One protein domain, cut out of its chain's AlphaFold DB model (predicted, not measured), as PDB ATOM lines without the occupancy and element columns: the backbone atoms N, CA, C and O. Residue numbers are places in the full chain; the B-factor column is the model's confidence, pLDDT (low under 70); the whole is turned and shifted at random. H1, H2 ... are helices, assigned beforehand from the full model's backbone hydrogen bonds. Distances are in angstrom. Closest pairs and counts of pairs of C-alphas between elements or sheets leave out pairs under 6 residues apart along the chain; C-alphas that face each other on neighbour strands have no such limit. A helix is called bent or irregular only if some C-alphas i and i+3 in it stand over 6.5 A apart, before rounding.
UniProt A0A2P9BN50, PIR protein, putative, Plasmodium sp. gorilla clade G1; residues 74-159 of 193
ATOM      1  N   CYS A  74     -63.478 -12.182 -39.225       77.94
ATOM      2  CA  CYS A  74     -62.812 -11.135 -39.996       77.94
ATOM      3  C   CYS A  74     -61.404 -10.846 -39.450       77.94
ATOM      4  O   CYS A  74     -60.430 -10.910 -40.198       77.94
ATOM      5  N   THR A  75     -61.267 -10.645 -38.138       78.19
ATOM      6  CA  THR A  75     -59.969 -10.409 -37.491       78.19
ATOM      7  C   THR A  75     -59.056 -11.628 -37.571       78.19
ATOM      8  O   THR A  75     -57.851 -11.469 -37.717       78.19
ATOM      9  N   CYS A  76     -59.599 -12.848 -37.517       77.31
ATOM     10  CA  CYS A  76     -58.820 -14.073 -37.692       77.31
ATOM     11  C   CYS A  76     -58.323 -14.213 -39.134       77.31
ATOM     12  O   CYS A  76     -57.186 -14.619 -39.337       77.31
ATOM     13  N   SER A  77     -59.135 -13.870 -40.138       77.94
ATOM     14  CA  SER A  77     -58.722 -13.922 -41.546       77.94
ATOM     15  C   SER A  77     -57.599 -12.925 -41.839       77.94
ATOM     16  O   SER A  77     -56.575 -13.305 -42.406       77.94
ATOM     17  N   VAL A  78     -57.762 -11.681 -41.390       81.06
ATOM     18  CA  VAL A  78     -56.750 -10.629 -41.534       81.06
ATOM     19  C   VAL A  78     -55.496 -10.972 -40.722       81.06
ATOM     20  O   VAL A  78     -54.383 -10.926 -41.243       81.06
ATOM     21  N   GLY A  79     -55.666 -11.411 -39.472       81.25
ATOM     22  CA  GLY A  79     -54.572 -11.836 -38.601       81.25
ATOM     23  C   GLY A  79     -53.764 -12.994 -39.184       81.25
ATOM     24  O   GLY A  79     -52.538 -12.952 -39.147       81.25
ATOM     25  N   SER A  80     -54.418 -13.984 -39.795       79.94
ATOM     26  CA  SER A  80     -53.744 -15.103 -40.468       79.94
ATOM     27  C   SER A  80     -52.873 -14.649 -41.642       79.94
ATOM     28  O   SER A  80     -51.775 -15.181 -41.821       79.94
ATOM     29  N   LEU A  81     -53.312 -13.653 -42.421       83.88
ATOM     30  CA  LEU A  81     -52.498 -13.083 -43.501       83.88
ATOM     31  C   LEU A  81     -51.229 -12.429 -42.939       83.88
ATOM     32  O   LEU A  81     -50.125 -12.732 -43.392       83.88
ATOM     33  N   PHE A  82     -51.378 -11.583 -41.919       84.94
ATOM     34  CA  PHE A  82     -50.242 -10.921 -41.276       84.94
ATOM     35  C   PHE A  82     -49.287 -11.920 -40.615       84.94
ATOM     36  O   PHE A  82     -48.081 -11.835 -40.826       84.94
ATOM     37  N   LEU A  83     -49.810 -12.909 -39.887       84.62
ATOM     38  CA  LEU A  83     -49.021 -13.993 -39.293       84.62
ATOM     39  C   LEU A  83     -48.219 -14.755 -40.352       84.62
ATOM     40  O   LEU A  83     -47.047 -15.058 -40.130       84.62
ATOM     41  N   THR A  84     -48.822 -15.011 -41.515       85.19
ATOM     42  CA  THR A  84     -48.137 -15.669 -42.634       85.19
ATOM     43  C   THR A  84     -46.990 -14.806 -43.150       85.19
ATOM     44  O   THR A  84     -45.874 -15.302 -43.273       85.19
ATOM     45  N   LEU A  85     -47.219 -13.513 -43.400       87.06
ATOM     46  CA  LEU A  85     -46.174 -12.597 -43.875       87.06
ATOM     47  C   LEU A  85     -45.034 -12.426 -42.862       87.06
ATOM     48  O   LEU A  85     -43.866 -12.399 -43.250       87.06
ATOM     49  N   ILE A  86     -45.353 -12.362 -41.568       88.00
ATOM     50  CA  ILE A  86     -44.357 -12.275 -40.493       88.00
ATOM     51  C   ILE A  86     -43.527 -13.560 -40.427       88.00
ATOM     52  O   ILE A  86     -42.298 -13.489 -40.393       88.00
ATOM     53  N   GLY A  87     -44.170 -14.731 -40.458       88.38
ATOM     54  CA  GLY A  87     -43.472 -16.019 -40.482       88.38
ATOM     55  C   GLY A  87     -42.560 -16.150 -41.704       88.38
ATOM     56  O   GLY A  87     -41.423 -16.605 -41.599       88.38
ATOM     57  N   LEU A  88     -43.023 -15.655 -42.850       89.44
ATOM     58  CA  LEU A  88     -42.288 -15.632 -44.109       89.44
ATOM     59  C   LEU A  88     -41.053 -14.708 -44.042       89.44
ATOM     60  O   LEU A  88     -39.960 -15.092 -44.464       89.44
ATOM     61  N   ALA A  89     -41.195 -13.523 -43.439       90.69
ATOM     62  CA  ALA A  89     -40.096 -12.590 -43.158       90.69
ATOM     63  C   ALA A  89     -39.067 -13.173 -42.187       90.69
ATOM     64  O   ALA A  89     -37.859 -13.089 -42.439       90.69
ATOM     65  N   ALA A  90     -39.533 -13.809 -41.112       90.50
ATOM     66  CA  ALA A  90     -38.673 -14.482 -40.149       90.50
ATOM     67  C   ALA A  90     -37.887 -15.627 -40.807       90.50
ATOM     68  O   ALA A  90     -36.668 -15.697 -40.646       90.50
ATOM     69  N   ALA A  91     -38.553 -16.461 -41.609       91.25
ATOM     70  CA  ALA A  91     -37.932 -17.566 -42.333       91.25
ATOM     71  C   ALA A  91     -36.865 -17.084 -43.323       91.25
ATOM     72  O   ALA A  91     -35.757 -17.621 -43.343       91.25
ATOM     73  N   LYS A  92     -37.145 -16.018 -44.085       92.00
ATOM     74  CA  LYS A  92     -36.148 -15.418 -44.983       92.00
ATOM     75  C   LYS A  92     -34.940 -14.879 -44.230       92.00
ATOM     76  O   LYS A  92     -33.801 -15.140 -44.618       92.00
ATOM     77  N   LYS A  93     -35.169 -14.154 -43.135       92.31
ATOM     78  CA  LYS A  93     -34.088 -13.635 -42.291       92.31
ATOM     79  C   LYS A  93     -33.231 -14.765 -41.717       92.31
ATOM     80  O   LYS A  93     -32.007 -14.641 -41.714       92.31
ATOM     81  N   ALA A  94     -33.858 -15.847 -41.262       91.12
ATOM     82  CA  ALA A  94     -33.160 -17.017 -40.752       91.12
ATOM     83  C   ALA A  94     -32.325 -17.692 -41.843       91.12
ATOM     84  O   ALA A  94     -31.137 -17.901 -41.632       91.12
ATOM     85  N   ALA A  95     -32.891 -17.938 -43.029       92.88
ATOM     86  CA  ALA A  95     -32.168 -18.547 -44.146       92.88
ATOM     87  C   ALA A  95     -30.942 -17.726 -44.578       92.88
ATOM     88  O   ALA A  95     -29.863 -18.280 -44.772       92.88
ATOM     89  N   ILE A  96     -31.066 -16.397 -44.654       93.31
ATOM     90  CA  ILE A  96     -29.948 -15.499 -44.990       93.31
ATOM     91  C   ILE A  96     -28.829 -15.561 -43.934       93.31
ATOM     92  O   ILE A  96     -27.660 -15.389 -44.275       93.31
ATOM     93  N   ALA A  97     -29.158 -15.796 -42.660       93.44
ATOM     94  CA  ALA A  97     -28.184 -15.806 -41.569       93.44
ATOM     95  C   ALA A  97     -27.185 -16.976 -41.638       93.44
ATOM     96  O   ALA A  97     -26.109 -16.871 -41.056       93.44
ATOM     97  N   TYR A  98     -27.501 -18.043 -42.380       90.69
ATOM     98  CA  TYR A  98     -26.589 -19.172 -42.609       90.69
ATOM     99  C   TYR A  98     -25.435 -18.838 -43.561       90.69
ATOM    100  O   TYR A  98     -24.471 -19.596 -43.645       90.69
ATOM    101  N   PHE A  99     -25.513 -17.714 -44.278       91.62
ATOM    102  CA  PHE A  99     -24.557 -17.368 -45.320       91.62
ATOM    103  C   PHE A  99     -23.842 -16.049 -45.036       91.62
ATOM    104  O   PHE A  99     -24.352 -15.134 -44.383       91.62
ATOM    105  N   SER A 100     -22.643 -15.933 -45.598       91.62
ATOM    106  CA  SER A 100     -21.817 -14.728 -45.570       91.62
ATOM    107  C   SER A 100     -21.291 -14.407 -46.974       91.62
ATOM    108  O   SER A 100     -21.485 -15.183 -47.913       91.62
ATOM    109  N   GLY A 101     -20.686 -13.228 -47.136       90.06
ATOM    110  CA  GLY A 101     -20.093 -12.794 -48.403       90.06
ATOM    111  C   GLY A 101     -21.084 -12.758 -49.572       90.06
ATOM    112  O   GLY A 101     -22.256 -12.419 -49.403       90.06
ATOM    113  N   THR A 102     -20.608 -13.121 -50.764       89.38
ATOM    114  CA  THR A 102     -21.380 -13.089 -52.018       89.38
ATOM    115  C   THR A 102     -22.630 -13.967 -51.964       89.38
ATOM    116  O   THR A 102     -23.697 -13.548 -52.413       89.38
ATOM    117  N   THR A 103     -22.544 -15.144 -51.335       89.81
ATOM    118  CA  THR A 103     -23.675 -16.072 -51.203       89.81
ATOM    119  C   THR A 103     -24.822 -15.454 -50.410       89.81
ATOM    120  O   THR A 103     -25.985 -15.642 -50.759       89.81
ATOM    121  N   LYS A 104     -24.522 -14.644 -49.387       92.50
ATOM    122  CA  LYS A 104     -25.547 -13.913 -48.632       92.50
ATOM    123  C   LYS A 104     -26.337 -12.958 -49.527       92.50
ATOM    124  O   LYS A 104     -27.563 -12.910 -49.429       92.50
ATOM    125  N   THR A 105     -25.655 -12.233 -50.412       91.62
ATOM    126  CA  THR A 105     -26.291 -11.320 -51.374       91.62
ATOM    127  C   THR A 105     -27.187 -12.092 -52.342       91.62
ATOM    128  O   THR A 105     -28.348 -11.723 -52.517       91.62
ATOM    129  N   CYS A 106     -26.701 -13.215 -52.874       91.38
ATOM    130  CA  CYS A 106     -27.477 -14.114 -53.734       91.38
ATOM    131  C   CYS A 106     -28.725 -14.674 -53.040       91.38
ATOM    132  O   CYS A 106     -29.802 -14.712 -53.619       91.38
ATOM    133  N   VAL A 107     -28.612 -15.082 -51.777       92.69
ATOM    134  CA  VAL A 107     -29.763 -15.593 -51.020       92.69
ATOM    135  C   VAL A 107     -30.744 -14.466 -50.674       92.69
ATOM    136  O   VAL A 107     -31.958 -14.668 -50.656       92.69
ATOM    137  N   SER A 108     -30.248 -13.247 -50.445       92.19
ATOM    138  CA  SER A 108     -31.092 -12.090 -50.129       92.19
ATOM    139  C   SER A 108     -31.991 -11.647 -51.288       92.19
ATOM    140  O   SER A 108     -33.102 -11.163 -51.035       92.19
ATOM    141  N   SER A 109     -31.562 -11.862 -52.536       90.56
ATOM    142  CA  SER A 109     -32.343 -11.536 -53.735       90.56
ATOM    143  C   SER A 109     -33.444 -12.556 -54.036       90.56
ATOM    144  O   SER A 109     -34.362 -12.244 -54.795       90.56
ATOM    145  N   ILE A 110     -33.423 -13.737 -53.404       91.75
ATOM    146  CA  ILE A 110     -34.469 -14.748 -53.590       91.75
ATOM    147  C   ILE A 110     -35.823 -14.188 -53.107       91.75
ATOM    148  O   ILE A 110     -35.921 -13.663 -51.982       91.75
ATOM    149  N   PRO A 111     -36.895 -14.328 -53.909       91.88
ATOM    150  CA  PRO A 111     -38.246 -13.992 -53.491       91.88
ATOM    151  C   PRO A 111     -38.658 -14.779 -52.253       91.88
ATOM    152  O   PRO A 111     -38.409 -15.975 -52.130       91.88
ATOM    153  N   ILE A 112     -39.340 -14.107 -51.337       90.25
ATOM    154  CA  ILE A 112     -39.650 -14.659 -50.019       90.25
ATOM    155  C   ILE A 112     -40.505 -15.943 -50.090       90.25
ATOM    156  O   ILE A 112     -40.290 -16.873 -49.320       90.25
ATOM    157  N   PHE A 113     -41.399 -16.033 -51.080       88.88
ATOM    158  CA  PHE A 113     -42.254 -17.196 -51.333       88.88
ATOM    159  C   PHE A 113     -41.498 -18.393 -51.929       88.88
ATOM    160  O   PHE A 113     -41.930 -19.531 -51.768       88.88
ATOM    161  N   ASN A 114     -40.350 -18.160 -52.571       91.25
ATOM    162  CA  ASN A 114     -39.571 -19.217 -53.217       91.25
ATOM    163  C   ASN A 114     -38.678 -19.972 -52.228       91.25
ATOM    164  O   ASN A 114     -38.179 -21.039 -52.566       91.25
ATOM    165  N   MET A 115     -38.479 -19.449 -51.013       89.94
ATOM    166  CA  MET A 115     -37.490 -19.978 -50.071       89.94
ATOM    167  C   MET A 115     -37.791 -21.382 -49.545       89.94
ATOM    168  O   MET A 115     -36.871 -22.040 -49.090       89.94
ATOM    169  N   PHE A 116     -39.028 -21.871 -49.636       90.00
ATOM    170  CA  PHE A 116     -39.432 -23.190 -49.115       90.00
ATOM    171  C   PHE A 116     -39.287 -24.313 -50.132       90.00
ATOM    172  O   PHE A 116     -39.493 -25.479 -49.800       90.00
ATOM    173  N   ASN A 117     -38.957 -23.978 -51.377       91.25
ATOM    174  CA  ASN A 117     -38.835 -24.948 -52.447       91.25
ATOM    175  C   ASN A 117     -37.418 -24.910 -53.011       91.25
ATOM    176  O   ASN A 117     -37.004 -23.919 -53.608       91.25
ATOM    177  N   CYS A 118     -36.690 -26.013 -52.851       92.06
ATOM    178  CA  CYS A 118     -35.314 -26.139 -53.327       92.06
ATOM    179  C   CYS A 118     -35.191 -25.830 -54.835       92.06
ATOM    180  O   CYS A 118     -34.305 -25.082 -55.236       92.06
ATOM    181  N   SER A 119     -36.127 -26.302 -55.667       92.88
ATOM    182  CA  SER A 119     -36.130 -26.004 -57.107       92.88
ATOM    183  C   SER A 119     -36.325 -24.507 -57.376       92.88
ATOM    184  O   SER A 119     -35.540 -23.899 -58.100       92.88
ATOM    185  N   SER A 120     -37.298 -23.866 -56.720       93.06
ATOM    186  CA  SER A 120     -37.542 -22.424 -56.872       93.06
ATOM    187  C   SER A 120     -36.372 -21.567 -56.378       93.06
ATOM    188  O   SER A 120     -36.060 -20.540 -56.992       93.06
ATOM    189  N   VAL A 121     -35.698 -21.976 -55.298       93.88
ATOM    190  CA  VAL A 121     -34.456 -21.335 -54.841       93.88
ATOM    191  C   VAL A 121     -33.358 -21.500 -55.885       93.88
ATOM    192  O   VAL A 121     -32.717 -20.511 -56.237       93.88
ATOM    193  N   ALA A 122     -33.170 -22.708 -56.416       93.06
ATOM    194  CA  ALA A 122     -32.158 -22.984 -57.426       93.06
ATOM    195  C   ALA A 122     -32.365 -22.134 -58.688       93.06
ATOM    196  O   ALA A 122     -31.422 -21.504 -59.164       93.06
ATOM    197  N   THR A 123     -33.604 -22.027 -59.177       92.62
ATOM    198  CA  THR A 123     -33.953 -21.142 -60.298       92.62
ATOM    199  C   THR A 123     -33.677 -19.672 -59.972       92.62
ATOM    200  O   THR A 123     -33.141 -18.945 -60.806       92.62
ATOM    201  N   SER A 124     -33.992 -19.229 -58.751       91.81
ATOM    202  CA  SER A 124     -33.739 -17.845 -58.322       91.81
ATOM    203  C   SER A 124     -32.236 -17.536 -58.247       91.81
ATOM    204  O   SER A 124     -31.814 -16.445 -58.617       91.81
ATOM    205  N   LEU A 125     -31.420 -18.503 -57.820       92.12
ATOM    206  CA  LEU A 125     -29.960 -18.392 -57.805       92.12
ATOM    207  C   LEU A 125     -29.368 -18.363 -59.218       92.12
ATOM    208  O   LEU A 125     -28.494 -17.544 -59.486       92.12
ATOM    209  N   GLN A 126     -29.867 -19.205 -60.128       90.56
ATOM    210  CA  GLN A 126     -29.450 -19.201 -61.536       90.56
ATOM    211  C   GLN A 126     -29.755 -17.859 -62.211       90.56
ATOM    212  O   GLN A 126     -28.918 -17.333 -62.945       90.56
ATOM    213  N   ALA A 127     -30.912 -17.266 -61.909       88.38
ATOM    214  CA  ALA A 127     -31.268 -15.928 -62.377       88.38
ATOM    215  C   ALA A 127     -30.347 -14.825 -61.809       88.38
ATOM    216  O   ALA A 127     -30.233 -13.758 -62.406       88.38
ATOM    217  N   GLY A 128     -29.658 -15.083 -60.690       82.69
ATOM    218  CA  GLY A 128     -28.675 -14.182 -60.078       82.69
ATOM    219  C   GLY A 128     -27.329 -14.092 -60.811       82.69
ATOM    220  O   GLY A 128     -26.452 -13.348 -60.374       82.69
ATOM    221  N   GLY A 129     -27.151 -14.826 -61.915       82.38
ATOM    222  CA  GLY A 129     -25.948 -14.781 -62.749       82.38
ATOM    223  C   GLY A 129     -24.748 -15.541 -62.169       82.38
ATOM    224  O   GLY A 129     -24.852 -16.267 -61.181       82.38
ATOM    225  N   ALA A 130     -23.578 -15.379 -62.799       79.88
ATOM    226  CA  ALA A 130     -22.372 -16.165 -62.502       79.88
ATOM    227  C   ALA A 130     -21.914 -16.078 -61.032       79.88
ATOM    228  O   ALA A 130     -21.394 -17.051 -60.490       79.88
ATOM    229  N   THR A 131     -22.164 -14.950 -60.362       81.00
ATOM    230  CA  THR A 131     -21.850 -14.729 -58.939       81.00
ATOM    231  C   THR A 131     -22.631 -15.629 -57.981       81.00
ATOM    232  O   THR A 131     -22.194 -15.829 -56.852       81.00
ATOM    233  N   CYS A 132     -23.769 -16.167 -58.421       83.69
ATOM    234  CA  CYS A 132     -24.660 -17.024 -57.637       83.69
ATOM    235  C   CYS A 132     -24.718 -18.465 -58.174       83.69
ATOM    236  O   CYS A 132     -25.514 -19.272 -57.694       83.69
ATOM    237  N   ALA A 133     -23.889 -18.788 -59.177       77.94
ATOM    238  CA  ALA A 133     -23.957 -20.042 -59.925       77.94
ATOM    239  C   ALA A 133     -23.213 -21.216 -59.261       77.94
ATOM    240  O   ALA A 133     -23.424 -22.374 -59.623       77.94
ATOM    241  N   THR A 134     -22.332 -20.949 -58.299       83.56
ATOM    242  CA  THR A 134     -21.520 -21.983 -57.646       83.56
ATOM    243  C   THR A 134     -22.293 -22.641 -56.503       83.56
ATOM    244  O   THR A 134     -22.812 -21.950 -55.634       83.56
ATOM    245  N   GLY A 135     -22.358 -23.977 -56.479       84.38
ATOM    246  CA  GLY A 135     -22.967 -24.727 -55.368       84.38
ATOM    247  C   GLY A 135     -24.486 -24.554 -55.225       84.38
ATOM    248  O   GLY A 135     -25.010 -24.660 -54.119       84.38
ATOM    249  N   ILE A 136     -25.202 -24.272 -56.324       90.19
ATOM    250  CA  ILE A 136     -26.642 -23.955 -56.309       90.19
ATOM    251  C   ILE A 136     -27.474 -25.018 -55.581       90.19
ATOM    252  O   ILE A 136     -28.336 -24.653 -54.788       90.19
ATOM    253  N   SER A 137     -27.238 -26.309 -55.839       89.06
ATOM    254  CA  SER A 137     -27.992 -27.405 -55.212       89.06
ATOM    255  C   SER A 137     -27.884 -27.379 -53.688       89.06
ATOM    256  O   SER A 137     -28.893 -27.480 -52.990       89.06
ATOM    257  N   ASP A 138     -26.671 -27.180 -53.181       90.81
ATOM    258  CA  ASP A 138     -26.364 -27.252 -51.753       90.81
ATOM    259  C   ASP A 138     -26.883 -26.007 -51.032       90.81
ATOM    260  O   ASP A 138     -27.489 -26.099 -49.958       90.81
ATOM    261  N   ILE A 139     -26.722 -24.835 -51.660       92.06
ATOM    262  CA  ILE A 139     -27.282 -23.575 -51.166       92.06
ATOM    263  C   ILE A 139     -28.809 -23.659 -51.156       92.06
ATOM    264  O   ILE A 139     -29.428 -23.305 -50.156       92.06
ATOM    265  N   ALA A 140     -29.426 -24.155 -52.229       93.69
ATOM    266  CA  ALA A 140     -30.876 -24.259 -52.334       93.69
ATOM    267  C   ALA A 140     -31.472 -25.204 -51.286       93.69
ATOM    268  O   ALA A 140     -32.452 -24.846 -50.624       93.69
ATOM    269  N   GLY A 141     -30.838 -26.361 -51.076       93.25
ATOM    270  CA  GLY A 141     -31.184 -27.273 -49.992       93.25
ATOM    271  C   GLY A 141     -31.106 -26.568 -48.639       93.25
ATOM    272  O   GLY A 141     -32.110 -26.482 -47.933       93.25
ATOM    273  N   THR A 142     -29.960 -25.959 -48.333       93.62
ATOM    274  CA  THR A 142     -29.712 -25.276 -47.053       93.62
ATOM    275  C   THR A 142     -30.690 -24.125 -46.795       93.62
ATOM    276  O   THR A 142     -31.247 -24.035 -45.700       93.62
ATOM    277  N   VAL A 143     -30.959 -23.271 -47.792       94.06
ATOM    278  CA  VAL A 143     -31.951 -22.182 -47.701       94.06
ATOM    279  C   VAL A 143     -33.330 -22.745 -47.374       94.06
ATOM    280  O   VAL A 143     -33.978 -22.261 -46.445       94.06
ATOM    281  N   SER A 144     -33.762 -23.784 -48.095       92.62
ATOM    282  CA  SER A 144     -35.086 -24.374 -47.896       92.62
ATOM    283  C   SER A 144     -35.249 -25.035 -46.535       92.62
ATOM    284  O   SER A 144     -36.268 -24.836 -45.866       92.62
ATOM    285  N   THR A 145     -34.220 -25.734 -46.061       93.06
ATOM    286  CA  THR A 145     -34.214 -26.320 -44.722       93.06
ATOM    287  C   THR A 145     -34.244 -25.234 -43.650       93.06
ATOM    288  O   THR A 145     -35.096 -25.293 -42.766       93.06
ATOM    289  N   ALA A 146     -33.394 -24.208 -43.746       91.56
ATOM    290  CA  ALA A 146     -33.337 -23.110 -42.779       91.56
ATOM    291  C   ALA A 146     -34.635 -22.282 -42.717       91.56
ATOM    292  O   ALA A 146     -35.079 -21.869 -41.640       91.56
ATOM    293  N   ALA A 147     -35.275 -22.051 -43.866       90.44
ATOM    294  CA  ALA A 147     -36.571 -21.388 -43.919       90.44
ATOM    295  C   ALA A 147     -37.654 -22.252 -43.249       90.44
ATOM    296  O   ALA A 147     -38.434 -21.756 -42.435       90.44
ATOM    297  N   THR A 148     -37.666 -23.558 -43.532       88.88
ATOM    298  CA  THR A 148     -38.670 -24.492 -43.001       88.88
ATOM    299  C   THR A 148     -38.539 -24.681 -41.491       88.88
ATOM    300  O   THR A 148     -39.550 -24.623 -40.790       88.88
ATOM    301  N   THR A 149     -37.318 -24.827 -40.959       87.31
ATOM    302  CA  THR A 149     -37.074 -24.960 -39.507       87.31
ATOM    303  C   THR A 149     -37.633 -23.778 -38.717       87.31
ATOM    304  O   THR A 149     -38.155 -23.954 -37.618       87.31
ATOM    305  N   THR A 150     -37.605 -22.585 -39.308       85.44
ATOM    306  CA  THR A 150     -38.114 -21.355 -38.691       85.44
ATOM    307  C   THR A 150     -39.644 -21.286 -38.675       85.44
ATOM    308  O   THR A 150     -40.203 -20.630 -37.801       85.44
ATOM    309  N   ILE A 151     -40.337 -21.970 -39.593       82.69
ATOM    310  CA  ILE A 151     -41.809 -21.953 -39.683       82.69
ATOM    311  C   ILE A 151     -42.488 -22.929 -38.714       82.69
ATOM    312  O   ILE A 151     -43.619 -22.672 -38.304       82.69
ATOM    313  N   PHE A 152     -41.821 -24.005 -38.291       79.94
ATOM    314  CA  PHE A 152     -42.393 -24.970 -37.338       79.94
ATOM    315  C   PHE A 152     -43.056 -24.354 -36.090       79.94
ATOM    316  O   PHE A 152     -44.166 -24.769 -35.764       79.94
ATOM    317  N   PRO A 153     -42.475 -23.362 -35.389       76.12
ATOM    318  CA  PRO A 153     -43.163 -22.738 -34.257       76.12
ATOM    319  C   PRO A 153     -44.419 -21.951 -34.669       76.12
ATOM    320  O   PRO A 153     -45.401 -21.924 -33.927       76.12
ATOM    321  N   PHE A 154     -44.431 -21.340 -35.859       77.69
ATOM    322  CA  PHE A 154     -45.585 -20.588 -36.363       77.69
ATOM    323  C   PHE A 154     -46.730 -21.504 -36.805       77.69
ATOM    324  O   PHE A 154     -47.895 -21.139 -36.640       77.69
ATOM    325  N   SER A 155     -46.434 -22.702 -37.323       77.56
ATOM    326  CA  SER A 155     -47.475 -23.653 -37.731       77.56
ATOM    327  C   SER A 155     -48.342 -24.078 -36.544       77.56
ATOM    328  O   SER A 155     -49.566 -24.113 -36.660       77.56
ATOM    329  N   ILE A 156     -47.732 -24.283 -35.373       81.56
ATOM    330  CA  ILE A 156     -48.440 -24.585 -34.123       81.56
ATOM    331  C   ILE A 156     -49.437 -23.467 -33.788       81.56
ATOM    332  O   ILE A 156     -50.604 -23.747 -33.519       81.56
ATOM    333  N   ALA A 157     -49.013 -22.202 -33.863       77.44
ATOM    334  CA  ALA A 157     -49.890 -21.061 -33.598       77.44
ATOM    335  C   ALA A 157     -51.081 -21.001 -34.573       77.44
ATOM    336  O   ALA A 157     -52.210 -20.732 -34.157       77.44
ATOM    337  N   ILE A 158     -50.859 -21.319 -35.853       79.00
ATOM    338  CA  ILE A 158     -51.927 -21.389 -36.860       79.00
ATOM    339  C   ILE A 158     -52.949 -22.474 -36.493       79.00
ATOM    340  O   ILE A 158     -54.153 -22.206 -36.508       79.00
ATOM    341  N   TYR A 159     -52.501 -23.672 -36.099       81.38
ATOM    342  CA  TYR A 159     -53.412 -24.741 -35.666       81.38
ATOM    343  C   TYR A 159     -54.254 -24.334 -34.453       81.38
ATOM    344  O   TYR A 159     -55.448 -24.634 -34.410       81.38
TER     345      TYR A 159
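Overview. This is residues 74 to 159 of the 193 residues of the protein "PIR protein, putative" of Plasmodium sp. gorilla clade G1 (UniProt A0A2P9BN50). Long helices H1 and H5 run side by side in opposite ways, with short helices H2, H3 and H4 clustered towards H1's end and H5's start. Residues 74 to 79 of H1 stick out. The printed part has 86 residues, five named helices, H1 to H5, and no named strand: all helix, compact, radius of gyration of the C-alphas 13.8 A, spans 46 by 21 by 19 A.

Along the chain. H1, residues 74 to 97, spans 35.0 A from (-62.812, -11.135, -39.996). H5, residues 136 to 159, spans 33.8 A, ending at (-53.412, -24.741, -35.666), with a kink of 43 degrees near residue 153. H2 is residues 101 to 108, H3 112 to 116, H4 118 to 127. H3 and H5 are only just irregular: C-alphas 113 and 116 are 7.0 A apart, 150 and 153 6.9 A.

Arrangement. H1 and H5 touch, closest C-alphas Ala 91 and Ala 147, 4.4 A, at a shallow tilt of 33 degrees, only just short of steep. H1, with residues 92 to 97 alone, forms a hairpin with H2. H3 touches H5 with closest C-alphas Phe 116 and Ser 144, 4.7 A. H4 touches H5 at a steep tilt of 50 degrees. O i to N i+4 pairs are within hydrogen-bond range throughout H1 and H4, in H2 3 of 4, H5 15 of 20, H3 0 of 1, with 0 of 2 i+3 pairs.

Size, cuts and confidence. The farthest C-alphas, Cys 74 and Ala 130, are 46.6 A apart. The printed part has no cut and no long link. No printed residue is under 70 in pLDDT.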